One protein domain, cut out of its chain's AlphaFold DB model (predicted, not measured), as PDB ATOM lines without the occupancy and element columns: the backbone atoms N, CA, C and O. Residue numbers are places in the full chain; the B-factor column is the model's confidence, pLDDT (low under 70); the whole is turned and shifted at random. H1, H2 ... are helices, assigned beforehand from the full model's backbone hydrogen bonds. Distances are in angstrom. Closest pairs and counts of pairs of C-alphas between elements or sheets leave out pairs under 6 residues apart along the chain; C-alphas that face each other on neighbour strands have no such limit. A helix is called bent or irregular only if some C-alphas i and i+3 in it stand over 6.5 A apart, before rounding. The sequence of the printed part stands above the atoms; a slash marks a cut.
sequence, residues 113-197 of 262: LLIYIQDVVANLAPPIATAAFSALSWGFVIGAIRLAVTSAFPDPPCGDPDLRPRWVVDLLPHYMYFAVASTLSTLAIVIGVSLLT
ATOM      1  N   LEU A 113     123.378  85.541  89.625       78.94
ATOM      2  CA  LEU A 113     122.082  85.904  89.033       78.94
ATOM      3  C   LEU A 113     121.097  86.479  90.069       78.94
ATOM      4  O   LEU A 113     120.329  87.385  89.762       78.94
ATOM      5  N   LEU A 114     121.132  85.986  91.311       77.56
ATOM      6  CA  LEU A 114     120.277  86.501  92.383       77.56
ATOM      7  C   LEU A 114     120.614  87.939  92.781       77.56
ATOM      8  O   LEU A 114     119.696  88.704  93.062       77.56
ATOM      9  N   ILE A 115     121.893  88.322  92.784       78.81
ATOM     10  CA  ILE A 115     122.304  89.695  93.107       78.81
ATOM     11  C   ILE A 115     121.854  90.635  91.988       78.81
ATOM     12  O   ILE A 115     121.303  91.690  92.276       78.81
ATOM     13  N   TYR A 116     121.973  90.203  90.728       79.56
ATOM     14  CA  TYR A 116     121.447  90.932  89.573       79.56
ATOM     15  C   TYR A 116     119.934  91.174  89.672       79.56
ATOM     16  O   TYR A 116     119.472  92.311  89.595       79.56
ATOM     17  N   ILE A 117     119.149  90.109  89.887       81.94
ATOM     18  CA  ILE A 117     117.687  90.223  90.007       81.94
ATOM     19  C   ILE A 117     117.326  91.140  91.180       81.94
ATOM     20  O   ILE A 117     116.430  91.974  91.052       81.94
ATOM     21  N   GLN A 118     118.022  91.016  92.312       79.50
ATOM     22  CA  GLN A 118     117.783  91.864  93.477       79.50
ATOM     23  C   GLN A 118     118.152  93.324  93.235       79.50
ATOM     24  O   GLN A 118     117.414  94.183  93.703       79.50
ATOM     25  N   ASP A 119     119.226  93.627  92.507       79.88
ATOM     26  CA  ASP A 119     119.579  95.005  92.154       79.88
ATOM     27  C   ASP A 119     118.520  95.621  91.228       79.88
ATOM     28  O   ASP A 119     117.985  96.693  91.514       79.88
ATOM     29  N   VAL A 120     118.109  94.900  90.182       80.44
ATOM     30  CA  VAL A 120     117.050  95.351  89.266       80.44
ATOM     31  C   VAL A 120     115.735  95.589  90.017       80.44
ATOM     32  O   VAL A 120     115.116  96.646  89.873       80.44
ATOM     33  N   VAL A 121     115.316  94.649  90.869       78.88
ATOM     34  CA  VAL A 121     114.104  94.795  91.689       78.88
ATOM     35  C   VAL A 121     114.257  95.924  92.707       78.88
ATOM     36  O   VAL A 121     113.314  96.686  92.897       78.88
ATOM     37  N   ALA A 122     115.420  96.095  93.333       75.88
ATOM     38  CA  ALA A 122     115.667  97.177  94.286       75.88
ATOM     39  C   ALA A 122     115.632  98.561  93.624       75.88
ATOM     40  O   ALA A 122     115.239  99.535  94.265       75.88
ATOM     41  N   ASN A 123     115.992  98.650  92.343       69.12
ATOM     42  CA  ASN A 123     115.922  99.887  91.571       69.12
ATOM     43  C   ASN A 123     114.494 100.176  91.056       69.12
ATOM     44  O   ASN A 123     114.119 101.342  90.921       69.12
ATOM     45  N   LEU A 124     113.671  99.143  90.820       67.62
ATOM     46  CA  LEU A 124     112.297  99.266  90.302       67.62
ATOM     47  C   LEU A 124     111.198  99.268  91.383       67.62
ATOM     48  O   LEU A 124     110.128  99.841  91.174       67.62
ATOM     49  N   ALA A 125     111.422  98.665  92.550       69.62
ATOM     50  CA  ALA A 125     110.415  98.565  93.609       69.62
ATOM     51  C   ALA A 125     110.047  99.926  94.244       69.62
ATOM     52  O   ALA A 125     108.848 100.188  94.392       69.62
ATOM     53  N   PRO A 126     110.999 100.830  94.567       64.31
ATOM     54  CA  PRO A 126     110.671 102.162  95.080       64.31
ATOM     55  C   PRO A 126     109.779 103.005  94.141       64.31
ATOM     56  O   PRO A 126     108.798 103.575  94.629       64.31
ATOM     57  N   PRO A 127     110.021 103.086  92.812       56.56
ATOM     58  CA  PRO A 127     109.139 103.830  91.915       56.56
ATOM     59  C   PRO A 127     107.761 103.178  91.731       56.56
ATOM     60  O   PRO A 127     106.779 103.902  91.652       56.56
ATOM     61  N   ILE A 128     107.634 101.845  91.735       62.97
ATOM     62  CA  ILE A 128     106.318 101.178  91.628       62.97
ATOM     63  C   ILE A 128     105.477 101.409  92.893       62.97
ATOM     64  O   ILE A 128     104.294 101.736  92.803       62.97
ATOM     65  N   ALA A 129     106.090 101.300  94.076       58.09
ATOM     66  CA  ALA A 129     105.417 101.558  95.351       58.09
ATOM     67  C   ALA A 129     104.965 103.022  95.491       58.09
ATOM     68  O   ALA A 129     103.956 103.310  96.137       58.09
ATOM     69  N   THR A 130     105.700 103.945  94.868       50.16
ATOM     70  CA  THR A 130     105.378 105.374  94.872       50.16
ATOM     71  C   THR A 130     104.487 105.783  93.707       50.16
ATOM     72  O   THR A 130     103.807 106.786  93.850       50.16
ATOM     73  N   ALA A 131     104.397 105.007  92.619       48.62
ATOM     74  CA  ALA A 131     103.551 105.304  91.460       48.62
ATOM     75  C   ALA A 131     102.042 105.202  91.730       48.62
ATOM     76  O   ALA A 131     101.238 105.812  91.029       48.62
ATOM     77  N   ALA A 132     101.649 104.505  92.797       56.12
ATOM     78  CA  ALA A 132     100.293 104.582  93.341       56.12
ATOM     79  C   ALA A 132      99.958 105.973  93.936       56.12
ATOM     80  O   ALA A 132      98.811 106.232  94.296       56.12
ATOM     81  N   PHE A 133     100.944 106.874  94.029       53.50
ATOM     82  CA  PHE A 133     100.843 108.215  94.592       53.50
ATOM     83  C   PHE A 133     101.490 109.236  93.637       53.50
ATOM     84  O   PHE A 133     102.483 108.977  92.969       53.50
ATOM     85  N   SER A 134     100.950 110.442  93.549       53.69
ATOM     86  CA  SER A 134     101.376 111.520  92.641       53.69
ATOM     87  C   SER A 134     102.748 112.160  92.975       53.69
ATOM     88  O   SER A 134     102.930 113.362  92.817       53.69
ATOM     89  N   ALA A 135     103.736 111.376  93.427       52.06
ATOM     90  CA  ALA A 135     105.120 111.784  93.727       52.06
ATOM     91  C   ALA A 135     106.138 111.275  92.672       52.06
ATOM     92  O   ALA A 135     107.343 111.195  92.915       52.06
ATOM     93  N   LEU A 136     105.623 110.908  91.494       54.28
ATOM     94  CA  LEU A 136     106.186 109.949  90.538       54.28
ATOM     95  C   LEU A 136     107.489 110.338  89.827       54.28
ATOM     96  O   LEU A 136     108.208 109.451  89.376       54.28
ATOM     97  N   SER A 137     107.837 111.612  89.679       60.28
ATOM     98  CA  SER A 137     108.965 111.952  88.796       60.28
ATOM     99  C   SER A 137     110.330 111.695  89.439       60.28
ATOM    100  O   SER A 137     111.265 111.294  88.757       60.28
ATOM    101  N   TRP A 138     110.465 111.879  90.753       62.78
ATOM    102  CA  TRP A 138     111.782 111.891  91.400       62.78
ATOM    103  C   TRP A 138     112.369 110.488  91.609       62.78
ATOM    104  O   TRP A 138     113.518 110.236  91.253       62.78
ATOM    105  N   GLY A 139     111.568 109.547  92.124       65.94
ATOM    106  CA  GLY A 139     112.016 108.172  92.374       65.94
ATOM    107  C   GLY A 139     112.340 107.403  91.090       65.94
ATOM    108  O   GLY A 139     113.331 106.677  91.040       65.94
ATOM    109  N   PHE A 140     111.548 107.612  90.033       68.44
ATOM    110  CA  PHE A 140     111.796 107.011  88.722       68.44
ATOM    111  C   PHE A 140     113.059 107.576  88.062       68.44
ATOM    112  O   PHE A 140     113.877 106.805  87.570       68.44
ATOM    113  N   VAL A 141     113.265 108.899  88.100       73.31
ATOM    114  CA  VAL A 141     114.470 109.539  87.544       73.31
ATOM    115  C   VAL A 141     115.729 109.051  88.262       73.31
ATOM    116  O   VAL A 141     116.696 108.681  87.604       73.31
ATOM    117  N   ILE A 142     115.704 108.958  89.594       76.50
ATOM    118  CA  ILE A 142     116.832 108.437  90.379       76.50
ATOM    119  C   ILE A 142     117.132 106.969  90.033       76.50
ATOM    120  O   ILE A 142     118.292 106.621  89.808       76.50
ATOM    121  N   GLY A 143     116.106 106.114  89.948       74.81
ATOM    122  CA  GLY A 143     116.271 104.702  89.584       74.81
ATOM    123  C   GLY A 143     116.773 104.501  88.148       74.81
ATOM    124  O   GLY A 143     117.672 103.693  87.919       74.81
ATOM    125  N   ALA A 144     116.250 105.271  87.190       77.88
ATOM    126  CA  ALA A 144     116.647 105.205  85.783       77.88
ATOM    127  C   ALA A 144     118.077 105.717  85.552       77.88
ATOM    128  O   ALA A 144     118.847 105.074  84.839       77.88
ATOM    129  N   ILE A 145     118.457 106.833  86.192       79.06
ATOM    130  CA  ILE A 145     119.834 107.349  86.152       79.06
ATOM    131  C   ILE A 145     120.790 106.300  86.709       79.06
ATOM    132  O   ILE A 145     121.821 106.033  86.098       79.06
ATOM    133  N   ARG A 146     120.439 105.656  87.827       78.31
ATOM    134  CA  ARG A 146     121.277 104.601  88.390       78.31
ATOM    135  C   ARG A 146     121.447 103.434  87.425       78.31
ATOM    136  O   ARG A 146     122.577 103.038  87.174       78.31
ATOM    137  N   LEU A 147     120.355 102.917  86.864       75.94
ATOM    138  CA  LEU A 147     120.412 101.795  85.926       75.94
ATOM    139  C   LEU A 147     121.296 102.124  84.711       75.94
ATOM    140  O   LEU A 147     122.093 101.288  84.284       75.94
ATOM    141  N   ALA A 148     121.206 103.353  84.195       79.75
ATOM    142  CA  ALA A 148     122.050 103.827  83.103       79.75
ATOM    143  C   ALA A 148     123.535 103.918  83.504       79.75
ATOM    144  O   ALA A 148     124.399 103.484  82.745       79.75
ATOM    145  N   VAL A 149     123.838 104.431  84.701       75.88
ATOM    146  CA  VAL A 149     125.216 104.552  85.213       75.88
ATOM    147  C   VAL A 149     125.829 103.180  85.497       75.88
ATOM    148  O   VAL A 149     126.955 102.941  85.077       75.88
ATOM    149  N   THR A 150     125.095 102.260  86.128       73.12
ATOM    150  CA  THR A 150     125.555 100.881  86.372       73.12
ATOM    151  C   THR A 150     125.790 100.130  85.060       73.12
ATOM    152  O   THR A 150     126.733  99.355  84.952       73.12
ATOM    153  N   SER A 151     124.977 100.397  84.032       75.12
ATOM    154  CA  SER A 151     125.180  99.814  82.698       75.12
ATOM    155  C   SER A 151     126.428 100.366  81.998       75.12
ATOM    156  O   SER A 151     127.078  99.645  81.248       75.12
ATOM    157  N   ALA A 152     126.765 101.640  82.225       77.94
ATOM    158  CA  ALA A 152     127.953 102.276  81.653       77.94
ATOM    159  C   ALA A 152     129.247 101.931  82.416       77.94
ATOM    160  O   ALA A 152     130.317 101.879  81.813       77.94
ATOM    161  N   PHE A 153     129.150 101.692  83.727       76.06
ATOM    162  CA  PHE A 153     130.270 101.392  84.619       76.06
ATOM    163  C   PHE A 153     129.974 100.133  85.451       76.06
ATOM    164  O   PHE A 153     129.560 100.252  86.609       76.06
ATOM    165  N   PRO A 154     130.176  98.930  84.882       70.88
ATOM    166  CA  PRO A 154     129.953  97.681  85.600       70.88
ATOM    167  C   PRO A 154     130.935  97.518  86.769       70.88
ATOM    168  O   PRO A 154     132.051  98.045  86.746       70.88
ATOM    169  N   ASP A 155     130.514  96.780  87.797       72.06
ATOM    170  CA  ASP A 155     131.371  96.454  88.938       72.06
ATOM    171  C   ASP A 155     132.577  95.606  88.488       72.06
ATOM    172  O   ASP A 155     132.388  94.602  87.788       72.06
ATOM    173  N   PRO A 156     133.817  95.971  88.875       71.25
ATOM    174  CA  PRO A 156     134.989  95.172  88.547       71.25
ATOM    175  C   PRO A 156     134.958  93.826  89.294       71.25
ATOM    176  O   PRO A 156     134.449  93.741  90.418       71.25
ATOM    177  N   PRO A 157     135.516  92.758  88.703       66.50
ATOM    178  CA  PRO A 157     135.624  91.468  89.370       66.50
ATOM    179  C   PRO A 157     136.543  91.547  90.602       66.50
ATOM    180  O   PRO A 157     137.449  92.378  90.691       66.50
ATOM    181  N   CYS A 158     136.308  90.661  91.575       64.62
ATOM    182  CA  CYS A 158     137.079  90.624  92.815       64.62
ATOM    183  C   CYS A 158     138.581  90.436  92.536       64.62
ATOM    184  O   CYS A 158     138.980  89.396  92.018       64.62
ATOM    185  N   GLY A 159     139.400  91.413  92.938       63.34
ATOM    186  CA  GLY A 159     140.862  91.367  92.821       63.34
ATOM    187  C   GLY A 159     141.459  92.329  91.789       63.34
ATOM    188  O   GLY A 159     142.660  92.579  91.854       63.34
ATOM    189  N   ASP A 160     140.641  92.916  90.911       71.56
ATOM    190  CA  ASP A 160     141.096  93.936  89.962       71.56
ATOM    191  C   ASP A 160     141.012  95.355  90.561       71.56
ATOM    192  O   ASP A 160     140.127  95.640  91.379       71.56
ATOM    193  N   PRO A 161     141.927  96.272  90.185       73.62
ATOM    194  CA  PRO A 161     141.870  97.659  90.630       73.62
ATOM    195  C   PRO A 161     140.618  98.353  90.081       73.62
ATOM    196  O   PRO A 161     140.326  98.294  88.887       73.62
ATOM    197  N   ASP A 162     139.889  99.047  90.956       72.81
ATOM    198  CA  ASP A 162     138.670  99.760  90.584       72.81
ATOM    199  C   ASP A 162     139.008 101.014  89.756       72.81
ATOM    200  O   ASP A 162     139.520 102.010  90.270       72.81
ATOM    201  N   LEU A 163     138.762 100.941  88.446       73.81
ATOM    202  CA  LEU A 163     139.023 102.014  87.474       73.81
ATOM    203  C   LEU A 163     137.867 103.019  87.379       73.81
ATOM    204  O   LEU A 163     137.918 103.951  86.569       73.81
ATOM    205  N   ARG A 164     136.805 102.840  88.172       75.75
ATOM    206  CA  ARG A 164     135.647 103.729  88.137       75.75
ATOM    207  C   ARG A 164     136.019 105.116  88.664       75.75
ATOM    208  O   ARG A 164     136.818 105.246  89.596       75.75
ATOM    209  N   PRO A 165     135.436 106.188  88.101       79.81
ATOM    210  CA  PRO A 165     135.661 107.525  88.622       79.81
ATOM    211  C   PRO A 165     135.240 107.603  90.095       79.81
ATOM    212  O   PRO A 165     134.167 107.125  90.454       79.81
ATOM    213  N   ARG A 166     136.040 108.260  90.945       73.56
ATOM    214  CA  ARG A 166     135.759 108.373  92.394       73.56
ATOM    215  C   ARG A 166     134.365 108.931  92.698       73.56
ATOM    216  O   ARG A 166     133.692 108.450  93.599       73.56
ATOM    217  N   TRP A 167     133.887 109.869  91.878       72.62
ATOM    218  CA  TRP A 167     132.542 110.432  92.003       72.62
ATOM    219  C   TRP A 167     131.422 109.418  91.746       72.62
ATOM    220  O   TRP A 167     130.326 109.628  92.240       72.62
ATOM    221  N   VAL A 168     131.661 108.324  91.014       71.69
ATOM    222  CA  VAL A 168     130.682 107.236  90.845       71.69
ATOM    223  C   VAL A 168     130.651 106.361  92.093       71.69
ATOM    224  O   VAL A 168     129.573 106.036  92.573       71.69
ATOM    225  N   VAL A 169     131.818 106.022  92.643       69.19
ATOM    226  CA  VAL A 169     131.941 105.156  93.828       69.19
ATOM    227  C   VAL A 169     131.371 105.832  95.081       69.19
ATOM    228  O   VAL A 169     130.654 105.198  95.851       69.19
ATOM    229  N   ASP A 170     131.625 107.132  95.248       69.56
ATOM    230  CA  ASP A 170     131.131 107.900  96.395       69.56
ATOM    231  C   ASP A 170     129.633 108.246  96.273       69.56
ATOM    232  O   ASP A 170     128.928 108.336  97.279       69.56
ATOM    233  N   LEU A 171     129.126 108.437  95.046       67.00
ATOM    234  CA  LEU A 171     127.730 108.813  94.785       67.00
ATOM    235  C   LEU A 171     126.787 107.601  94.656       67.00
ATOM    236  O   LEU A 171     125.605 107.716  94.982       67.00
ATOM    237  N   LEU A 172     127.280 106.448  94.188       67.12
ATOM    238  CA  LEU A 172     126.525 105.198  94.043       67.12
ATOM    239  C   LEU A 172     127.102 104.114  94.971       67.12
ATOM    240  O   LEU A 172     127.849 103.244  94.520       67.12
ATOM    241  N   PRO A 173     126.720 104.100  96.262       67.88
ATOM    242  CA  PRO A 173     127.086 103.011  97.158       67.88
ATOM    243  C   PRO A 173     126.407 101.698  96.739       67.88
ATOM    244  O   PRO A 173     125.526 101.662  95.870       67.88
ATOM    245  N   HIS A 174     126.765 100.613  97.429       73.38
ATOM    246  CA  HIS A 174     126.153  99.291  97.268       73.38
ATOM    247  C   HIS A 174     124.618  99.370  97.174       73.38
ATOM    248  O   HIS A 174     123.978 100.177  97.859       73.38
ATOM    249  N   TYR A 175     124.006  98.514  96.349       71.75
ATOM    250  CA  TYR A 175     122.588  98.617  95.974       71.75
ATOM    251  C   TYR A 175     121.598  98.774  97.128       71.75
ATOM    252  O   TYR A 175     120.652  99.552  96.999       71.75
ATOM    253  N   MET A 176     121.858  98.140  98.273       71.31
ATOM    254  CA  MET A 176     121.013  98.251  99.462       71.31
ATOM    255  C   MET A 176     120.992  99.659 100.068       71.31
ATOM    256  O   MET A 176     119.922 100.138 100.438       71.31
ATOM    257  N   TYR A 177     122.135 100.347 100.151       78.88
ATOM    258  CA  TYR A 177     122.190 101.698 100.724       78.88
ATOM    259  C   TYR A 177     121.426 102.694  99.862       78.88
ATOM    260  O   TYR A 177     120.650 103.502 100.372       78.88
ATOM    261  N   PHE A 178     121.584 102.585  98.546       77.12
ATOM    262  CA  PHE A 178     120.824 103.391  97.601       77.12
ATOM    263  C   PHE A 178     119.321 103.099  97.672       77.12
ATOM    264  O   PHE A 178     118.528 104.035  97.660       77.12
ATOM    265  N   ALA A 179     118.912 101.830  97.789       70.31
ATOM    266  CA  ALA A 179     117.501 101.458  97.907       70.31
ATOM    267  C   ALA A 179     116.850 102.051  99.169       70.31
ATOM    268  O   ALA A 179     115.726 102.555  99.124       70.31
ATOM    269  N   VAL A 180     117.569 102.052 100.296       80.31
ATOM    270  CA  VAL A 180     117.106 102.693 101.535       80.31
ATOM    271  C   VAL A 180     117.036 104.212 101.366       80.31
ATOM    272  O   VAL A 180     116.015 104.815 101.694       80.31
ATOM    273  N   ALA A 181     118.077 104.837 100.812       78.50
ATOM    274  CA  ALA A 181     118.120 106.284 100.609       78.50
ATOM    275  C   ALA A 181     117.012 106.777  99.658       78.50
ATOM    276  O   ALA A 181     116.324 107.755  99.958       78.50
ATOM    277  N   SER A 182     116.779 106.073  98.546       74.50
ATOM    278  CA  SER A 182     115.725 106.404  97.581       74.50
ATOM    279  C   SER A 182     114.329 106.242  98.192       74.50
ATOM    280  O   SER A 182     113.479 107.124  98.035       74.50
ATOM    281  N   THR A 183     114.110 105.202  98.997       71.12
ATOM    282  CA  THR A 183     112.850 104.992  99.730       71.12
ATOM    283  C   THR A 183     112.602 106.086 100.772       71.12
ATOM    284  O   THR A 183     111.498 106.615 100.870       71.12
ATOM    285  N   LEU A 184     113.625 106.489 101.531       80.44
ATOM    286  CA  LEU A 184     113.490 107.568 102.513       80.44
ATOM    287  C   LEU A 184     113.231 108.922 101.845       80.44
ATOM    288  O   LEU A 184     112.391 109.686 102.320       80.44
ATOM    289  N   SER A 185     113.906 109.203 100.728       76.25
ATOM    290  CA  SER A 185     113.705 110.449  99.979       76.25
ATOM    291  C   SER A 185     112.283 110.559  99.421       76.25
ATOM    292  O   SER A 185     111.633 111.594  99.563       76.25
ATOM    293  N   THR A 186     111.751 109.470  98.862       72.00
ATOM    294  CA  THR A 186     110.383 109.434  98.334       72.00
ATOM    295  C   THR A 186     109.346 109.506  99.450       72.00
ATOM    296  O   THR A 186     108.371 110.245  99.321       72.00
ATOM    297  N   LEU A 187     109.578 108.842 100.586       73.31
ATOM    298  CA  LEU A 187     108.725 108.956 101.769       73.31
ATOM    299  C   LEU A 187     108.674 110.396 102.301       73.31
ATOM    300  O   LEU A 187     107.594 110.893 102.619       73.31
ATOM    301  N   ALA A 188     109.816 111.083 102.367       77.75
ATOM    302  CA  ALA A 188     109.877 112.480 102.787       77.75
ATOM    303  C   ALA A 188     109.078 113.394 101.846       77.75
ATOM    304  O   ALA A 188     108.324 114.248 102.317       77.75
ATOM    305  N   ILE A 189     109.176 113.171 100.530       74.25
ATOM    306  CA  ILE A 189     108.397 113.908  99.525       74.25
ATOM    307  C   ILE A 189     106.901 113.633  99.693       74.25
ATOM    308  O   ILE A 189     106.119 114.577  99.730       74.25
ATOM    309  N   VAL A 190     106.486 112.372  99.852       70.31
ATOM    310  CA  VAL A 190     105.073 112.012 100.056       70.31
ATOM    311  C   VAL A 190     104.517 112.665 101.319       70.31
ATOM    312  O   VAL A 190     103.421 113.222 101.288       70.31
ATOM    313  N   ILE A 191     105.270 112.651 102.421       74.44
ATOM    314  CA  ILE A 191     104.873 113.328 103.660       74.44
ATOM    315  C   ILE A 191     104.777 114.840 103.427       74.44
ATOM    316  O   ILE A 191     103.768 115.440 103.789       74.44
ATOM    317  N   GLY A 192     105.772 115.451 102.780       75.56
ATOM    318  CA  GLY A 192     105.781 116.881 102.467       75.56
ATOM    319  C   GLY A 192     104.585 117.301 101.612       75.56
ATOM    320  O   GLY A 192     103.823 118.186 102.002       75.56
ATOM    321  N   VAL A 193     104.351 116.613 100.493       71.19
ATOM    322  CA  VAL A 193     103.204 116.851  99.603       71.19
ATOM    323  C   VAL A 193     101.891 116.598 100.340       71.19
ATOM    324  O   VAL A 193     100.974 117.408 100.244       71.19
ATOM    325  N   SER A 194     101.787 115.536 101.142       70.75
ATOM    326  CA  SER A 194     100.581 115.249 101.929       70.75
ATOM    327  C   SER A 194     100.290 116.320 102.986       70.75
ATOM    328  O   SER A 194      99.122 116.541 103.321       70.75
ATOM    329  N   LEU A 195     101.317 116.959 103.551       78.19
ATOM    330  CA  LEU A 195     101.147 118.052 104.507       78.19
ATOM    331  C   LEU A 195     100.737 119.348 103.801       78.19
ATOM    332  O   LEU A 195      99.847 120.039 104.295       78.19
ATOM    333  N   LEU A 196     101.326 119.627 102.635       77.56
ATOM    334  CA  LEU A 196     101.077 120.831 101.836       77.56
ATOM    335  C   LEU A 196      99.771 120.772 101.022       77.56
ATOM    336  O   LEU A 196      99.228 121.813 100.663       77.56
ATOM    337  N   THR A 197      99.233 119.578 100.755       73.00
ATOM    338  CA  THR A 197      98.012 119.404  99.953       73.00
ATOM    339  C   THR A 197      96.747 119.508 100.812       73.00
ATOM    340  O   THR A 197      96.651 118.957 101.922       73.00
TER     341      THR A 197
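AT A GLANCE: This is residues 113 to 197 of the 262 residues of an uncharacterized protein of Macrostomum lignano (UniProt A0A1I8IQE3). Three long helices, H1, H2 and H4, make a small up-and-down bundle, each running against the one before it, and past one end of it the chain swings out in a loop that leads to the short helix H3. Residues 157 to 162 of that loop stick out. The printed part has 85 residues with four named helices, in the order H1, H2, H3, H4, and no named strand: it is all helix. The whole is only just loose, close to compact, with a radius of gyration of the C-alphas of 14.7 A, and elongated, spanning 51 by 27 by 17 A.

IN THESE COORDINATES: Find C-alpha 175 at (122.588, 98.617, 95.974); from there H4, residues 175 to 196, runs 31.5 A to C-alpha 196 at (101.077, 120.831, 101.836). H1, residues 113 to 131, begins at C-alpha 113, (122.082, 85.904, 89.033), and is 26.9 A long. Look near residue 124 for its kink of 31 degrees; H1 is only just irregular, with C-alphas 123 and 126 6.7 A apart. H2 is residues 136 to 152, 24.7 A, and H3 is residues 166 to 171.

HOW THE PARTS SIT: Start from H4, which touches H1 at a shallow tilt of 4 degrees, the same way; their closest C-alphas, of Pro 126 and Thr 183, are 5.9 A apart. With residues 182 to 186 alone H4 touches H2, opposite ways at 18 degrees, closest at the C-alphas of Gly 139 and Thr 186, 6.3 A. H1 and H2 form a helical hairpin at 22 degrees, their closest C-alphas, of Asn 123 and Gly 143, 5.2 A apart. H3 touches no helix. In H3 and H4 every O i to N i+4 pair is within hydrogen-bond range; H1 has 13 of 15 and H2 12 of 13.

THE WHOLE: The farthest C-alphas, of Gly 159 and Thr 197, are 51.7 A apart. The printed part has no cut. The link from H2 to H3, residues 153 to 165, is long. The model's pLDDT is under 70 at residues 123 to 140, 157 to 159 and 169 to 173.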